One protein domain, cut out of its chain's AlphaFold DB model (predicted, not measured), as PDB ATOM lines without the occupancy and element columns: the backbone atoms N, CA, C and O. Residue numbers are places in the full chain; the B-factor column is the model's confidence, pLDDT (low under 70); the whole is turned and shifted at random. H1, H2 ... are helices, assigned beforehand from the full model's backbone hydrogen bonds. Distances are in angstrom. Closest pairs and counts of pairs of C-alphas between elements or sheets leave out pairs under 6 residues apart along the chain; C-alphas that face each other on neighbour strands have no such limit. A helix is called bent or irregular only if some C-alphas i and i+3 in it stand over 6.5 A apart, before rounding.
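What this domain is: This is residues 260 to 384 of the 571 residues of an uncharacterized protein of Deltaproteobacteria bacterium (UniProt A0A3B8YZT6). What would one see first? Two helical hairpins, H3 with H4 and H7 with H8, pack together into a core bundle of four helices, in which H4 is side by side with H8 and H3 packs on H7. The longest helix, H1, lies over one side of this core, joined to H4 through the short H2, while H6 and H5 lead away past the start of H3 and the loop of residues 319 to 335 reaches far out at one end. What is it made of? The printed part has 125 residues with eight named helices, H1 to H8 in order, and no named strand; the class is all helix, with mostly aligned packing: H3 with H4, H6 and H7, H4 with H8, and H7 with H8 touch at shallow tilts. How large is it? It is compact, with a radius of gyration of the C-alphas of 14.3 A and spans of 46 by 35 by 22 A.

How they stand to each other: What does the first helix meet? H1, residues 260 to 273, touches H2, residues 277 to 280, with residues 267 to 271 alone; the closest C-alphas, of Met 271 and Ser 279, are 5.5 A apart. H1 is close to H3, residues 291 to 302, but not clearly touching, with C-alphas 268 and 293 the closest at 7.6 A. Which helices are the hubs? H3 and H4, residues 308 to 318, touch three helices each and form a hairpin, opposite ways at a shallow tilt of 33 degrees, only just short of steep, closest at the C-alphas of Leu 301 and Arg 311, 4.7 A. H4 touches H2, closest at C-alphas 277 and 310, 3.8 A, and H8, residues 370 to 381, the same way at a shallow tilt of 3 degrees, closest at C-alphas 312 and 371, 4.9 A. What completes the set? H7, residues 352 to 360, forms a hairpin with H8, closest at C-alphas 359 and 372, 4.8 A, and touches residues 298 to 302 of H3, closest at C-alphas 302 and 354, 7.2 A. H6, residues 343 to 349, touches residues 291 to 294 of H3, closest at C-alphas 291 and 347, 5.8 A; H5, residues 336 to 339, only just touches H6, with 3 pairs of C-alphas within 8 A, and only at the corner, closest at C-alphas 338 and 344, 6.1 A. How do the backbones run? O i to N i+4 pairs are all within hydrogen-bond range in H3, H4, H7 and H8, 9 of 10 in H1 and 1 of 3 in H6, where 3 of 4 O i to N i+3 pairs are; H2 and H5 are too short for an i+4 pair.

Where its parts are: Where do the first and last helices lie? H1 begins at C-alpha 260, (143.007, 136.172, 123.496), and is 20.1 A long; H8, 16.5 A, ends at C-alpha 381, (126.248, 123.817, 119.405). How long are the others? H3 measures 16.8 A, H4 15.5 A, H7 12.4 A and H6 10.4 A; H6 is irregular, but only just, with C-alphas 344 and 347 6.9 A apart. The four-residue H2 and H5 are short.

The domain as a whole: How far does it reach? The two C-alphas farthest apart, of Glu 330 and Glu 364, are 46.8 A apart. Is anything cut, and which link is long? The printed part has no cut, and the link from H4 to H5, 17 residues, is long. Where is confidence low? The mean pLDDT of the printed part is 77.7, with residue 282, residues 284 to 290 and residues 320 to 345 under 70.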
ATOM      1  N   ARG A 260     143.116 137.631 123.604       74.75
ATOM      2  CA  ARG A 260     143.007 136.172 123.496       74.75
ATOM      3  C   ARG A 260     144.366 135.483 123.339       74.75
ATOM      4  O   ARG A 260     144.611 134.492 124.017       74.75
ATOM      5  N   THR A 261     145.229 135.981 122.452       77.12
ATOM      6  CA  THR A 261     146.540 135.372 122.159       77.12
ATOM      7  C   THR A 261     147.434 135.290 123.398       77.12
ATOM      8  O   THR A 261     148.169 134.319 123.564       77.12
ATOM      9  N   GLU A 262     147.323 136.262 124.304       83.38
ATOM     10  CA  GLU A 262     148.048 136.290 125.575       83.38
ATOM     11  C   GLU A 262     147.490 135.245 126.550       83.38
ATOM     12  O   GLU A 262     148.252 134.493 127.162       83.38
ATOM     13  N   ILE A 263     146.159 135.140 126.651       82.38
ATOM     14  CA  ILE A 263     145.487 134.135 127.491       82.38
ATOM     15  C   ILE A 263     145.836 132.726 127.005       82.38
ATOM     16  O   ILE A 263     146.208 131.872 127.808       82.38
ATOM     17  N   GLU A 264     145.744 132.480 125.698       79.12
ATOM     18  CA  GLU A 264     146.019 131.174 125.099       79.12
ATOM     19  C   GLU A 264     147.462 130.724 125.369       79.12
ATOM     20  O   GLU A 264     147.683 129.587 125.785       79.12
ATOM     21  N   ALA A 265     148.442 131.620 125.213       84.56
ATOM     22  CA  ALA A 265     149.845 131.317 125.491       84.56
ATOM     23  C   ALA A 265     150.071 130.886 126.953       84.56
ATOM     24  O   ALA A 265     150.751 129.888 127.215       84.56
ATOM     25  N   VAL A 266     149.463 131.602 127.906       88.06
ATOM     26  CA  VAL A 266     149.553 131.275 129.336       88.06
ATOM     27  C   VAL A 266     148.855 129.953 129.645       88.06
ATOM     28  O   VAL A 266     149.415 129.101 130.338       88.06
ATOM     29  N   VAL A 267     147.656 129.733 129.105       83.44
ATOM     30  CA  VAL A 267     146.905 128.501 129.356       83.44
ATOM     31  C   VAL A 267     147.631 127.281 128.790       83.44
ATOM     32  O   VAL A 267     147.783 126.294 129.506       83.44
ATOM     33  N   ARG A 268     148.181 127.350 127.574       84.19
ATOM     34  CA  ARG A 268     148.985 126.251 127.006       84.19
ATOM     35  C   ARG A 268     150.193 125.917 127.874       84.19
ATOM     36  O   ARG A 268     150.457 124.748 128.143       84.19
ATOM     37  N   LYS A 269     150.883 126.936 128.400       87.12
ATOM     38  CA  LYS A 269     151.979 126.743 129.362       87.12
ATOM     39  C   LYS A 269     151.509 126.033 130.638       87.12
ATOM     40  O   LYS A 269     152.258 125.223 131.180       87.12
ATOM     41  N   ARG A 270     150.295 126.314 131.123       85.44
ATOM     42  CA  ARG A 270     149.706 125.619 132.282       85.44
ATOM     43  C   ARG A 270     149.311 124.183 131.946       85.44
ATOM     44  O   ARG A 270     149.718 123.291 132.681       85.44
ATOM     45  N   MET A 271     148.619 123.944 130.832       83.12
ATOM     46  CA  MET A 271     148.221 122.597 130.392       83.12
ATOM     47  C   MET A 271     149.426 121.679 130.160       83.12
ATOM     48  O   MET A 271     149.369 120.491 130.474       83.12
ATOM     49  N   ALA A 272     150.541 122.231 129.671       84.75
ATOM     50  CA  ALA A 272     151.798 121.499 129.528       84.75
ATOM     51  C   ALA A 272     152.391 121.049 130.878       84.75
ATOM     52  O   ALA A 272     153.106 120.053 130.929       84.75
ATOM     53  N   LYS A 273     152.099 121.767 131.972       85.75
ATOM     54  CA  LYS A 273     152.550 121.420 133.328       85.75
ATOM     55  C   LYS A 273     151.562 120.521 134.067       85.75
ATOM     56  O   LYS A 273     151.983 119.658 134.828       85.75
ATOM     57  N   GLN A 274     150.263 120.768 133.906       81.94
ATOM     58  CA  GLN A 274     149.190 120.088 134.624       81.94
ATOM     59  C   GLN A 274     147.952 119.978 133.731       81.94
ATOM     60  O   GLN A 274     147.406 120.990 133.302       81.94
ATOM     61  N   LYS A 275     147.478 118.751 133.499       79.12
ATOM     62  CA  LYS A 275     146.264 118.467 132.718       79.12
ATOM     63  C   LYS A 275     145.075 118.241 133.654       79.12
ATOM     64  O   LYS A 275     144.745 117.106 133.976       79.12
ATOM     65  N   ASN A 276     144.469 119.322 134.136       82.06
ATOM     66  CA  ASN A 276     143.294 119.269 135.016       82.06
ATOM     67  C   ASN A 276     142.222 120.292 134.594       82.06
ATOM     68  O   ASN A 276     142.494 121.197 133.803       82.06
ATOM     69  N   ALA A 277     141.003 120.181 135.126       78.81
ATOM     70  CA  ALA A 277     139.879 121.061 134.781       78.81
ATOM     71  C   ALA A 277     140.211 122.550 134.973       78.81
ATOM     72  O   ALA A 277     139.800 123.404 134.188       78.81
ATOM     73  N   ASN A 278     141.002 122.841 136.002       79.62
ATOM     74  CA  ASN A 278     141.462 124.177 136.350       79.62
ATOM     75  C   ASN A 278     142.350 124.792 135.259       79.62
ATOM     76  O   ASN A 278     142.155 125.948 134.887       79.62
ATOM     77  N   SER A 279     143.234 123.998 134.650       79.81
ATOM     78  CA  SER A 279     144.082 124.446 133.540       79.81
ATOM     79  C   SER A 279     143.285 124.889 132.304       79.81
ATOM     80  O   SER A 279     143.763 125.722 131.540       79.81
ATOM     81  N   LEU A 280     142.044 124.413 132.135       78.50
ATOM     82  CA  LEU A 280     141.173 124.746 131.002       78.50
ATOM     83  C   LEU A 280     140.314 125.999 131.225       78.50
ATOM     84  O   LEU A 280     139.683 126.487 130.284       78.50
ATOM     85  N   ILE A 281     140.296 126.555 132.442       76.94
ATOM     86  CA  ILE A 281     139.412 127.664 132.828       76.94
ATOM     87  C   ILE A 281     139.530 128.864 131.876       76.94
ATOM     88  O   ILE A 281     138.508 129.430 131.484       76.94
ATOM     89  N   GLY A 282     140.749 129.232 131.472       69.38
ATOM     90  CA  GLY A 282     140.969 130.334 130.532       69.38
ATOM     91  C   GLY A 282     140.434 130.041 129.127       69.38
ATOM     92  O   GLY A 282     139.789 130.906 128.536       69.38
ATOM     93  N   VAL A 283     140.614 128.811 128.620       71.75
ATOM     94  CA  VAL A 283     140.152 128.414 127.272       71.75
ATOM     95  C   VAL A 283     138.632 128.423 127.171       71.75
ATOM     96  O   VAL A 283     138.096 128.862 126.160       71.75
ATOM     97  N   THR A 284     137.914 128.034 128.234       68.25
ATOM     98  CA  THR A 284     136.430 128.030 128.255       68.25
ATOM     99  C   THR A 284     135.787 129.404 128.019       68.25
ATOM    100  O   THR A 284     134.561 129.513 127.941       68.25
ATOM    101  N   ARG A 285     136.591 130.472 127.972       66.81
ATOM    102  CA  ARG A 285     136.164 131.857 127.749       66.81
ATOM    103  C   ARG A 285     136.600 132.434 126.412       66.81
ATOM    104  O   ARG A 285     136.211 133.558 126.111       66.81
ATOM    105  N   LEU A 286     137.367 131.685 125.625       64.50
ATOM    106  CA  LEU A 286     137.770 132.089 124.286       64.50
ATOM    107  C   LEU A 286     136.680 131.664 123.295       64.50
ATOM    108  O   LEU A 286     136.295 130.500 123.260       64.50
ATOM    109  N   TRP A 287     136.170 132.616 122.516       55.47
ATOM    110  CA  TRP A 287     135.109 132.406 121.520       55.47
ATOM    111  C   TRP A 287     135.652 131.994 120.143       55.47
ATOM    112  O   TRP A 287     134.946 131.386 119.352       55.47
ATOM    113  N   ASP A 288     136.916 132.291 119.879       57.03
ATOM    114  CA  ASP A 288     137.717 131.776 118.778       57.03
ATOM    115  C   ASP A 288     138.933 131.161 119.468       57.03
ATOM    116  O   ASP A 288     139.644 131.855 120.186       57.03
ATOM    117  N   SER A 289     139.130 129.856 119.362       63.66
ATOM    118  CA  SER A 289     140.247 129.129 119.971       63.66
ATOM    119  C   SER A 289     141.113 128.582 118.839       63.66
ATOM    120  O   SER A 289     140.580 128.205 117.796       63.66
ATOM    121  N   SER A 290     142.449 128.621 118.964       68.12
ATOM    122  CA  SER A 290     143.288 128.248 117.816       68.12
ATOM    123  C   SER A 290     143.097 126.764 117.477       68.12
ATOM    124  O   SER A 290     142.852 125.960 118.374       68.12
ATOM    125  N   PRO A 291     143.262 126.325 116.218       74.25
ATOM    126  CA  PRO A 291     143.170 124.899 115.895       74.25
ATOM    127  C   PRO A 291     144.049 124.011 116.799       74.25
ATOM    128  O   PRO A 291     143.631 122.925 117.194       74.25
ATOM    129  N   LYS A 292     145.214 124.529 117.218       77.25
ATOM    130  CA  LYS A 292     146.157 123.849 118.118       77.25
ATOM    131  C   LYS A 292     145.591 123.626 119.523       77.25
ATOM    132  O   LYS A 292     145.810 122.557 120.086       77.25
ATOM    133  N   ILE A 293     144.866 124.594 120.096       80.19
ATOM    134  CA  ILE A 293     144.254 124.396 121.420       80.19
ATOM    135  C   ILE A 293     143.164 123.326 121.350       80.19
ATOM    136  O   ILE A 293     143.038 122.529 122.274       80.19
ATOM    137  N   PHE A 294     142.421 123.246 120.242       83.62
ATOM    138  CA  PHE A 294     141.411 122.206 120.075       83.62
ATOM    139  C   PHE A 294     142.017 120.804 119.946       83.62
ATOM    140  O   PHE A 294     141.464 119.880 120.534       83.62
ATOM    141  N   ASP A 295     143.160 120.632 119.268       86.06
ATOM    142  CA  ASP A 295     143.859 119.333 119.213       86.06
ATOM    143  C   ASP A 295     144.285 118.869 120.627       86.06
ATOM    144  O   ASP A 295     144.094 117.706 121.008       86.06
ATOM    145  N   GLU A 296     144.828 119.786 121.437       86.44
ATOM    146  CA  GLU A 296     145.231 119.512 122.825       86.44
ATOM    147  C   GLU A 296     144.016 119.164 123.706       86.44
ATOM    148  O   GLU A 296     144.035 118.175 124.443       86.44
ATOM    149  N   VAL A 297     142.926 119.925 123.585       88.88
ATOM    150  CA  VAL A 297     141.676 119.715 124.332       88.88
ATOM    151  C   VAL A 297     140.981 118.414 123.929       88.88
ATOM    152  O   VAL A 297     140.511 117.680 124.797       88.88
ATOM    153  N   ALA A 298     140.942 118.077 122.642       90.69
ATOM    154  CA  ALA A 298     140.379 116.814 122.166       90.69
ATOM    155  C   ALA A 298     141.182 115.607 122.665       90.69
ATOM    156  O   ALA A 298     140.618 114.559 122.977       90.69
ATOM    157  N   THR A 299     142.500 115.756 122.813       91.69
ATOM    158  CA  THR A 299     143.342 114.724 123.433       91.69
ATOM    159  C   THR A 299     142.965 114.504 124.898       91.69
ATOM    160  O   THR A 299     142.842 113.358 125.318       91.69
ATOM    161  N   ILE A 300     142.707 115.578 125.652       91.62
ATOM    162  CA  ILE A 300     142.218 115.494 127.038       91.62
ATOM    163  C   ILE A 300     140.837 114.830 127.095       91.62
ATOM    164  O   ILE A 300     140.612 113.970 127.936       91.62
ATOM    165  N   LEU A 301     139.919 115.201 126.196       93.19
ATOM    166  CA  LEU A 301     138.571 114.630 126.141       93.19
ATOM    167  C   LEU A 301     138.598 113.095 125.995       93.19
ATOM    168  O   LEU A 301     137.819 112.400 126.653       93.19
ATOM    169  N   ARG A 302     139.501 112.584 125.146       93.62
ATOM    170  CA  ARG A 302     139.672 111.151 124.854       93.62
ATOM    171  C   ARG A 302     140.379 110.357 125.953       93.62
ATOM    172  O   ARG A 302     140.255 109.135 125.984       93.62
ATOM    173  N   ASP A 303     141.141 111.013 126.821       91.75
ATOM    174  CA  ASP A 303     141.949 110.337 127.835       91.75
ATOM    175  C   ASP A 303     141.075 109.829 128.989       91.75
ATOM    176  O   ASP A 303     140.741 110.581 129.899       91.75
ATOM    177  N   LYS A 304     140.721 108.537 128.981       89.44
ATOM    178  CA  LYS A 304     139.915 107.913 130.047       89.44
ATOM    179  C   LYS A 304     140.596 107.916 131.422       89.44
ATOM    180  O   LYS A 304     139.913 107.724 132.422       89.44
ATOM    181  N   ASN A 305     141.908 108.163 131.488       89.06
ATOM    182  CA  ASN A 305     142.632 108.299 132.755       89.06
ATOM    183  C   ASN A 305     142.588 109.731 133.310       89.06
ATOM    184  O   ASN A 305     142.953 109.948 134.467       89.06
ATOM    185  N   ALA A 306     142.169 110.714 132.507       88.06
ATOM    186  CA  ALA A 306     141.975 112.073 132.984       88.06
ATOM    187  C   ALA A 306     140.758 112.149 133.917       88.06
ATOM    188  O   ALA A 306     139.746 111.476 133.717       88.06
ATOM    189  N   ASP A 307     140.847 113.022 134.921       89.00
ATOM    190  CA  ASP A 307     139.742 113.295 135.838       89.00
ATOM    191  C   ASP A 307     138.456 113.701 135.083       89.00
ATOM    192  O   ASP A 307     138.488 114.428 134.083       89.00
ATOM    193  N   LEU A 308     137.305 113.260 135.595       89.62
ATOM    194  CA  LEU A 308     136.000 113.477 134.973       89.62
ATOM    195  C   LEU A 308     135.700 114.964 134.754       89.62
ATOM    196  O   LEU A 308     135.275 115.352 133.665       89.62
ATOM    197  N   ASP A 309     135.921 115.814 135.762       86.06
ATOM    198  CA  ASP A 309     135.630 117.245 135.643       86.06
ATOM    199  C   ASP A 309     136.564 117.907 134.596       86.06
ATOM    200  O   ASP A 309     136.172 118.872 133.929       86.06
ATOM    201  N   THR A 310     137.757 117.345 134.370       88.31
ATOM    202  CA  THR A 310     138.700 117.759 133.315       88.31
ATOM    203  C   THR A 310     138.176 117.433 131.916       88.31
ATOM    204  O   THR A 310     138.173 118.302 131.040       88.31
ATOM    205  N   ARG A 311     137.653 116.222 131.707       92.50
ATOM    206  CA  ARG A 311     137.026 115.820 130.434       92.50
ATOM    207  C   ARG A 311     135.728 116.581 130.166       92.50
ATOM    208  O   ARG A 311     135.485 117.004 129.039       92.50
ATOM    209  N   VAL A 312     134.934 116.846 131.207       90.12
ATOM    210  CA  VAL A 312     133.733 117.700 131.137       90.12
ATOM    211  C   VAL A 312     134.098 119.113 130.675       90.12
ATOM    212  O   VAL A 312     133.428 119.668 129.801       90.12
ATOM    213  N   ALA A 313     135.160 119.701 131.236       86.44
ATOM    214  CA  ALA A 313     135.652 121.006 130.806       86.44
ATOM    215  C   ALA A 313     136.127 120.974 129.345       86.44
ATOM    216  O   ALA A 313     135.778 121.876 128.583       86.44
ATOM    217  N   ALA A 314     136.841 119.921 128.934       89.75
ATOM    218  CA  ALA A 314     137.303 119.749 127.559       89.75
ATOM    219  C   ALA A 314     136.143 119.663 126.550       89.75
ATOM    220  O   ALA A 314     136.139 120.386 125.553       89.75
ATOM    221  N   ALA A 315     135.111 118.866 126.844       90.94
ATOM    222  CA  ALA A 315     133.891 118.808 126.035       90.94
ATOM    223  C   ALA A 315     133.217 120.189 125.926       90.94
ATOM    224  O   ALA A 315     132.821 120.615 124.841       90.94
ATOM    225  N   GLY A 316     133.145 120.922 127.042       84.56
ATOM    226  CA  GLY A 316     132.606 122.282 127.075       84.56
ATOM    227  C   GLY A 316     133.394 123.286 126.226       84.56
ATOM    228  O   GLY A 316     132.784 124.180 125.644       84.56
ATOM    229  N   VAL A 317     134.721 123.140 126.130       82.56
ATOM    230  CA  VAL A 317     135.580 123.967 125.265       82.56
ATOM    231  C   VAL A 317     135.337 123.659 123.786       82.56
ATOM    232  O   VAL A 317     135.179 124.588 123.000       82.56
ATOM    233  N   LEU A 318     135.254 122.381 123.402       84.56
ATOM    234  CA  LEU A 318     135.008 121.983 122.005       84.56
ATOM    235  C   LEU A 318     133.625 122.423 121.508       84.56
ATOM    236  O   LEU A 318     133.470 122.818 120.358       84.56
ATOM    237  N   GLY A 319     132.629 122.405 122.392       78.00
ATOM    238  CA  GLY A 319     131.291 122.945 122.139       78.00
ATOM    239  C   GLY A 319     131.146 124.448 122.340       78.00
ATOM    240  O   GLY A 319     130.028 124.968 122.300       78.00
ATOM    241  N   GLY A 320     132.246 125.123 122.671       69.56
ATOM    242  CA  GLY A 320     132.297 126.460 123.240       69.56
ATOM    243  C   GLY A 320     131.893 127.572 122.279       69.56
ATOM    244  O   GLY A 320     132.714 128.383 121.887       69.56
ATOM    245  N   ALA A 321     130.596 127.680 122.001       49.59
ATOM    246  CA  ALA A 321     129.917 128.924 121.629       49.59
ATOM    247  C   ALA A 321     129.378 129.680 122.863       49.59
ATOM    248  O   ALA A 321     128.678 130.693 122.761       49.59
ATOM    249  N   ALA A 322     129.589 129.136 124.063       42.75
ATOM    250  CA  ALA A 322     129.011 129.684 125.273       42.75
ATOM    251  C   ALA A 322     129.796 130.935 125.684       42.75
ATOM    252  O   ALA A 322     130.975 130.842 125.988       42.75
ATOM    253  N   TRP A 323     129.096 132.072 125.737       46.62
ATOM    254  CA  TRP A 323     129.513 133.402 126.224       46.62
ATOM    255  C   TRP A 323     129.846 134.482 125.180       46.62
ATOM    256  O   TRP A 323     130.252 135.565 125.592       46.62
ATOM    257  N   SER A 324     129.484 134.307 123.903       41.94
ATOM    258  CA  SER A 324     129.487 135.370 122.866       41.94
ATOM    259  C   SER A 324     128.529 136.558 123.116       41.94
ATOM    260  O   SER A 324     128.135 137.256 122.193       41.94
ATOM    261  N   ARG A 325     128.094 136.800 124.361       41.06
ATOM    262  CA  ARG A 325     127.151 137.883 124.696       41.06
ATOM    263  C   ARG A 325     127.797 139.190 125.134       41.06
ATOM    264  O   ARG A 325     127.057 140.131 125.388       41.06
ATOM    265  N   TYR A 326     129.116 139.247 125.261       46.88
ATOM    266  CA  TYR A 326     129.803 140.460 125.696       46.88
ATOM    267  C   TYR A 326     131.166 140.528 125.018       46.88
ATOM    268  O   TYR A 326     132.190 140.253 125.638       46.88
ATOM    269  N   VAL A 327     131.129 140.818 123.721       42.22
ATOM    270  CA  VAL A 327     132.269 141.401 123.015       42.22
ATOM    271  C   VAL A 327     132.366 142.872 123.433       42.22
ATOM    272  O   VAL A 327     131.400 143.431 123.967       42.22
ATOM    273  N   GLU A 328     133.556 143.455 123.307       41.97
ATOM    274  CA  GLU A 328     133.787 144.883 123.516       41.97
ATOM    275  C   GLU A 328     132.697 145.733 122.833       41.97
ATOM    276  O   GLU A 328     132.155 145.308 121.813       41.97
ATOM    277  N   PRO A 329     132.359 146.929 123.358       42.78
ATOM    278  CA  PRO A 329     131.310 147.788 122.794       42.78
ATOM    279  C   PRO A 329     131.460 148.114 121.296       42.78
ATOM    280  O   PRO A 329     130.516 148.626 120.699       42.78
ATOM    281  N   GLU A 330     132.629 147.854 120.708       42.44
ATOM    282  CA  GLU A 330     133.017 148.274 119.362       42.44
ATOM    283  C   GLU A 330     132.798 147.199 118.279       42.44
ATOM    284  O   GLU A 330     132.733 147.537 117.099       42.44
ATOM    285  N   GLU A 331     132.582 145.928 118.641       51.78
ATOM    286  CA  GLU A 331     132.316 144.857 117.670       51.78
ATOM    287  C   GLU A 331     130.906 144.280 117.871       51.78
ATOM    288  O   GLU A 331     130.606 143.614 118.864       51.78
ATOM    289  N   ASN A 332     130.017 144.527 116.900       48.44
ATOM    290  CA  ASN A 332     128.666 143.954 116.805       48.44
ATOM    291  C   ASN A 332     128.724 142.439 116.525       48.44
ATOM    292  O   ASN A 332     128.316 141.975 115.465       48.44
ATOM    293  N   PHE A 333     129.247 141.665 117.469       47.53
ATOM    294  CA  PHE A 333     129.429 140.227 117.343       47.53
ATOM    295  C   PHE A 333     128.298 139.481 118.063       47.53
ATOM    296  O   PHE A 333     128.095 139.621 119.274       47.53
ATOM    297  N   GLY A 334     127.521 138.690 117.324       51.19
ATOM    298  CA  GLY A 334     126.330 138.001 117.806       51.19
ATOM    299  C   GLY A 334     126.317 136.498 117.529       51.19
ATOM    300  O   GLY A 334     127.217 135.904 116.948       51.19
ATOM    301  N   LYS A 335     125.223 135.840 117.944       50.19
ATOM    302  CA  LYS A 335     124.996 134.408 117.664       50.19
ATOM    303  C   LYS A 335     124.997 134.125 116.152       50.19
ATOM    304  O   LYS A 335     125.428 133.062 115.731       50.19
ATOM    305  N   LYS A 336     124.535 135.061 115.327       53.75
ATOM    306  CA  LYS A 336     124.494 134.873 113.872       53.75
ATOM    307  C   LYS A 336     125.896 134.786 113.263       53.75
ATOM    308  O   LYS A 336     126.135 133.893 112.461       53.75
ATOM    309  N   ASP A 337     126.841 135.574 113.770       53.06
ATOM    310  CA  ASP A 337     128.245 135.591 113.330       53.06
ATOM    311  C   ASP A 337     129.033 134.338 113.737       53.06
ATOM    312  O   ASP A 337     130.145 134.128 113.271       53.06
ATOM    313  N   PHE A 338     128.456 133.483 114.587       53.25
ATOM    314  CA  PHE A 338     129.030 132.193 114.976       53.25
ATOM    315  C   PHE A 338     128.370 131.002 114.254       53.25
ATOM    316  O   PHE A 338     129.047 130.019 113.961       53.25
ATOM    317  N   TYR A 339     127.060 131.079 113.970       53.69
ATOM    318  CA  TYR A 339     126.241 129.942 113.512       53.69
ATOM    319  C   TYR A 339     125.669 130.075 112.086       53.69
ATOM    320  O   TYR A 339     125.456 129.063 111.428       53.69
ATOM    321  N   GLU A 340     125.388 131.288 111.602       48.12
ATOM    322  CA  GLU A 340     124.649 131.563 110.349       48.12
ATOM    323  C   GLU A 340     125.575 132.160 109.265       48.12
ATOM    324  O   GLU A 340     125.157 132.996 108.469       48.12
ATOM    325  N   GLY A 341     126.852 131.757 109.258       50.00
ATOM    326  CA  GLY A 341     127.900 132.279 108.361       50.00
ATOM    327  C   GLY A 341     129.295 132.372 108.997       50.00
ATOM    328  O   GLY A 341     130.275 132.605 108.299       50.00
ATOM    329  N   GLY A 342     129.393 132.162 110.313       54.84
ATOM    330  CA  GLY A 342     130.646 132.172 111.067       54.84
ATOM    331  C   GLY A 342     131.510 130.931 110.879       54.84
ATOM    332  O   GLY A 342     131.084 129.822 111.188       54.84
ATOM    333  N   GLU A 343     132.763 131.112 110.470       58.59
ATOM    334  CA  GLU A 343     133.763 130.039 110.324       58.59
ATOM    335  C   GLU A 343     134.299 129.506 111.671       58.59
ATOM    336  O   GLU A 343     135.056 128.540 111.711       58.59
ATOM    337  N   LEU A 344     133.935 130.125 112.795       58.22
ATOM    338  CA  LEU A 344     134.644 129.974 114.073       58.22
ATOM    339  C   LEU A 344     134.430 128.631 114.772       58.22
ATOM    340  O   LEU A 344     135.298 128.175 115.512       58.22
ATOM    341  N   HIS A 345     133.304 127.966 114.514       69.56
ATOM    342  CA  HIS A 345     133.063 126.609 115.003       69.56
ATOM    343  C   HIS A 345     133.692 125.540 114.095       69.56
ATOM    344  O   HIS A 345     133.832 124.390 114.511       69.56
ATOM    345  N   LYS A 346     134.100 125.888 112.864       75.25
ATOM    346  CA  LYS A 346     134.592 124.911 111.883       75.25
ATOM    347  C   LYS A 346     135.835 124.145 112.328       75.25
ATOM    348  O   LYS A 346     135.859 122.936 112.098       75.25
ATOM    349  N   PRO A 347     136.831 124.754 113.002       79.25
ATOM    350  CA  PRO A 347     137.954 123.987 113.532       79.25
ATOM    351  C   PRO A 347     137.514 122.900 114.524       79.25
ATOM    352  O   PRO A 347     138.140 121.844 114.586       79.25
ATOM    353  N   ALA A 348     136.421 123.128 115.264       82.75
ATOM    354  CA  ALA A 348     135.885 122.164 116.217       82.75
ATOM    355  C   ALA A 348     135.068 121.036 115.552       82.75
ATOM    356  O   ALA A 348     134.982 119.948 116.119       82.75
ATOM    357  N   LEU A 349     134.535 121.241 114.334       85.50
ATOM    358  CA  LEU A 349     133.782 120.214 113.588       85.50
ATOM    359  C   LEU A 349     134.592 118.935 113.351       85.50
ATOM    360  O   LEU A 349     134.022 117.846 113.342       85.50
ATOM    361  N   LYS A 350     135.922 119.048 113.224       88.56
ATOM    362  CA  LYS A 350     136.839 117.900 113.124       88.56
ATOM    363  C   LYS A 350     136.659 116.904 114.279       88.56
ATOM    364  O   LYS A 350     136.829 115.709 114.062       88.56
ATOM    365  N   TYR A 351     136.302 117.381 115.473       91.81
ATOM    366  CA  TYR A 351     136.153 116.565 116.685       91.81
ATOM    367  C   TYR A 351     134.709 116.131 116.947       91.81
ATOM    368  O   TYR A 351     134.388 115.622 118.022       91.81
ATOM    369  N   TRP A 352     133.816 116.315 115.970       93.06
ATOM    370  CA  TRP A 352     132.456 115.790 116.042       93.06
ATOM    371  C   TRP A 352     132.424 114.281 116.352       93.06
ATOM    372  O   TRP A 352     131.706 113.899 117.281       93.06
ATOM    373  N   PRO A 353     133.216 113.416 115.679       95.38
ATOM    374  CA  PRO A 353     133.235 111.990 115.997       95.38
ATOM    375  C   PRO A 353     133.703 111.701 117.429       95.38
ATOM    376  O   PRO A 353     133.154 110.811 118.072       95.38
ATOM    377  N   ASP A 354     134.654 112.481 117.962       95.31
ATOM    378  CA  ASP A 354     135.135 112.322 119.340       95.31
ATOM    379  C   ASP A 354     134.011 112.594 120.355       95.31
ATOM    380  O   ASP A 354     133.822 111.832 121.302       95.31
ATOM    381  N   LEU A 355     133.220 113.651 120.140       95.56
ATOM    382  CA  LEU A 355     132.076 113.985 120.992       95.56
ATOM    383  C   LEU A 355     130.973 112.919 120.923       95.56
ATOM    384  O   LEU A 355     130.389 112.580 121.951       95.56
ATOM    385  N   VAL A 356     130.700 112.372 119.732       97.25
ATOM    386  CA  VAL A 356     129.746 111.266 119.558       97.25
ATOM    387  C   VAL A 356     130.222 110.022 120.310       97.25
ATOM    388  O   VAL A 356     129.441 109.442 121.065       97.25
ATOM    389  N   GLN A 357     131.492 109.638 120.154       96.62
ATOM    390  CA  GLN A 357     132.063 108.468 120.823       96.62
ATOM    391  C   GLN A 357     132.012 108.608 122.346       96.62
ATOM    392  O   GLN A 357     131.604 107.677 123.029       96.62
ATOM    393  N   VAL A 358     132.368 109.781 122.879       95.62
ATOM    394  CA  VAL A 358     132.346 110.042 124.326       95.62
ATOM    395  C   VAL A 358     130.958 109.849 124.923       95.62
ATOM    396  O   VAL A 358     130.844 109.276 125.999       95.62
ATOM    397  N   ILE A 359     129.910 110.303 124.234       96.38
ATOM    398  CA  ILE A 359     128.538 110.079 124.698       96.38
ATOM    399  C   ILE A 359     128.180 108.599 124.553       96.38
ATOM    400  O   ILE A 359     127.576 108.024 125.444       96.38
ATOM    401  N   ALA A 360     128.520 107.969 123.431       95.81
ATOM    402  CA  ALA A 360     128.178 106.573 123.171       95.81
ATOM    403  C   ALA A 360     128.875 105.576 124.119       95.81
ATOM    404  O   ALA A 360     128.375 104.459 124.296       95.81
ATOM    405  N   ASP A 361     130.016 105.949 124.691       94.38
ATOM    406  CA  ASP A 361     130.761 105.164 125.669       94.38
ATOM    407  C   ASP A 361     130.102 105.203 127.050       94.38
ATOM    408  O   ASP A 361     129.524 106.208 127.455       94.38
ATOM    409  N   GLU A 362     130.211 104.108 127.801       90.88
ATOM    410  CA  GLU A 362     129.866 104.113 129.223       90.88
ATOM    411  C   GLU A 362     131.008 104.718 130.041       90.88
ATOM    412  O   GLU A 362     132.186 104.474 129.770       90.88
ATOM    413  N   GLU A 363     130.645 105.494 131.057       90.38
ATOM    414  CA  GLU A 363     131.586 106.187 131.930       90.38
ATOM    415  C   GLU A 363     131.247 105.850 133.386       90.38
ATOM    416  O   GLU A 363     130.386 106.472 134.010       90.38
ATOM    417  N   GLU A 364     131.902 104.820 133.931       85.94
ATOM    418  CA  GLU A 364     131.574 104.246 135.247       85.94
ATOM    419  C   GLU A 364     131.680 105.265 136.395       85.94
ATOM    420  O   GLU A 364     130.924 105.205 137.366       85.94
ATOM    421  N   ASN A 365     132.589 106.238 136.273       85.00
ATOM    422  CA  ASN A 365     132.787 107.297 137.263       85.00
ATOM    423  C   ASN A 365     131.805 108.482 137.108       85.00
ATOM    424  O   ASN A 365     131.835 109.409 137.925       85.00
ATOM    425  N   ASP A 366     130.902 108.443 136.120       86.69
ATOM    426  CA  ASP A 366     129.901 109.476 135.847       86.69
ATOM    427  C   ASP A 366     128.455 108.943 135.898       86.69
ATOM    428  O   ASP A 366     127.695 109.063 134.933       86.69
ATOM    429  N   PRO A 367     127.987 108.446 137.061       81.38
ATOM    430  CA  PRO A 367     126.636 107.889 137.216       81.38
ATOM    431  C   PRO A 367     125.507 108.908 136.981       81.38
ATOM    432  O   PRO A 367     124.328 108.559 137.005       81.38
ATOM    433  N   PHE A 368     125.848 110.186 136.794       81.44
ATOM    434  CA  PHE A 368     124.904 111.257 136.515       81.44
ATOM    435  C   PHE A 368     125.067 111.830 135.109       81.44
ATOM    436  O   PHE A 368     124.394 112.821 134.849       81.44
ATOM    437  N   GLY A 369     125.927 111.301 134.235       89.19
ATOM    438  CA  GLY A 369     126.093 111.748 132.843       89.19
ATOM    439  C   GLY A 369     126.483 113.224 132.685       89.19
ATOM    440  O   GLY A 369     125.931 113.936 131.846       89.19
ATOM    441  N   LYS A 370     127.354 113.771 133.541       89.62
ATOM    442  CA  LYS A 370     127.921 115.119 133.358       89.62
ATOM    443  C   LYS A 370     128.697 115.255 132.048       89.62
ATOM    444  O   LYS A 370     128.539 116.285 131.390       89.62
ATOM    445  N   LEU A 371     129.527 114.275 131.707       93.19
ATOM    446  CA  LEU A 371     130.338 114.271 130.499       93.19
ATOM    447  C   LEU A 371     129.441 114.181 129.269       93.19
ATOM    448  O   LEU A 371     129.543 115.037 128.392       93.19
ATOM    449  N   ASP A 372     128.469 113.266 129.288       94.06
ATOM    450  CA  ASP A 372     127.453 113.140 128.239       94.06
ATOM    451  C   ASP A 372     126.711 114.455 127.998       94.06
ATOM    452  O   ASP A 372     126.471 114.844 126.861       94.06
ATOM    453  N   ARG A 373     126.356 115.181 129.065       91.75
ATOM    454  CA  ARG A 373     125.699 116.490 128.945       91.75
ATOM    455  C   ARG A 373     126.592 117.557 128.345       91.75
ATOM    456  O   ARG A 373     126.102 118.395 127.589       91.75
ATOM    457  N   ALA A 374     127.862 117.588 128.739       91.25
ATOM    458  CA  ALA A 374     128.810 118.556 128.211       91.25
ATOM    459  C   ALA A 374     129.069 118.287 126.725       91.25
ATOM    460  O   ALA A 374     128.941 119.203 125.913       91.25
ATOM    461  N   ALA A 375     129.321 117.028 126.363       93.94
ATOM    462  CA  ALA A 375     129.526 116.604 124.984       93.94
ATOM    463  C   ALA A 375     128.251 116.741 124.136       93.94
ATOM    464  O   ALA A 375     128.296 117.249 123.022       93.94
ATOM    465  N   GLY A 376     127.086 116.388 124.675       93.06
ATOM    466  CA  GLY A 376     125.800 116.525 123.995       93.06
ATOM    467  C   GLY A 376     125.393 117.983 123.766       93.06
ATOM    468  O   GLY A 376     124.864 118.340 122.710       93.06
ATOM    469  N   GLY A 377     125.695 118.858 124.731       88.88
ATOM    470  CA  GLY A 377     125.595 120.306 124.561       88.88
ATOM    471  C   GLY A 377     126.544 120.830 123.482       88.88
ATOM    472  O   GLY A 377     126.135 121.672 122.684       88.88
ATOM    473  N   ALA A 378     127.767 120.295 123.425       88.12
ATOM    474  CA  ALA A 378     128.748 120.629 122.402       88.12
ATOM    475  C   ALA A 378     128.291 120.220 120.998       88.12
ATOM    476  O   ALA A 378     128.279 121.064 120.108       88.12
ATOM    477  N   LEU A 379     127.817 118.984 120.815       90.50
ATOM    478  CA  LEU A 379     127.261 118.515 119.542       90.50
ATOM    479  C   LEU A 379     126.136 119.430 119.050       90.50
ATOM    480  O   LEU A 379     126.167 119.908 117.922       90.50
ATOM    481  N   ALA A 380     125.165 119.752 119.906       87.81
ATOM    482  CA  ALA A 380     124.069 120.634 119.508       87.81
ATOM    483  C   ALA A 380     124.523 122.067 119.168       87.81
ATOM    484  O   ALA A 380     123.852 122.754 118.395       87.81
ATOM    485  N   ALA A 381     125.648 122.523 119.723       81.12
ATOM    486  CA  ALA A 381     126.248 123.817 119.405       81.12
ATOM    487  C   ALA A 381     127.076 123.808 118.104       81.12
ATOM    488  O   ALA A 381     127.324 124.867 117.543       81.12
ATOM    489  N   LEU A 382     127.471 122.645 117.587       82.06
ATOM    490  CA  LEU A 382     128.198 122.527 116.316       82.06
ATOM    491  C   LEU A 382     127.268 122.517 115.084       82.06
ATOM    492  O   LEU A 382     127.729 122.459 113.948       82.06
ATOM    493  N   GLY A 383     125.953 122.626 115.291       80.81
ATOM    494  CA  GLY A 383     124.956 122.795 114.232       80.81
ATOM    495  C   GLY A 383     124.296 121.490 113.780       80.81
ATOM    496  O   GLY A 383     124.314 120.479 114.477       80.81
ATOM    497  N   ASN A 384     123.632 121.525 112.619       88.00
ATOM    498  CA  ASN A 384     122.858 120.387 112.118       88.00
ATOM    499  C   ASN A 384     123.779 119.349 111.445       88.00
ATOM    500  O   ASN A 384     124.458 119.695 110.474       88.00
TER     501      ASN A 384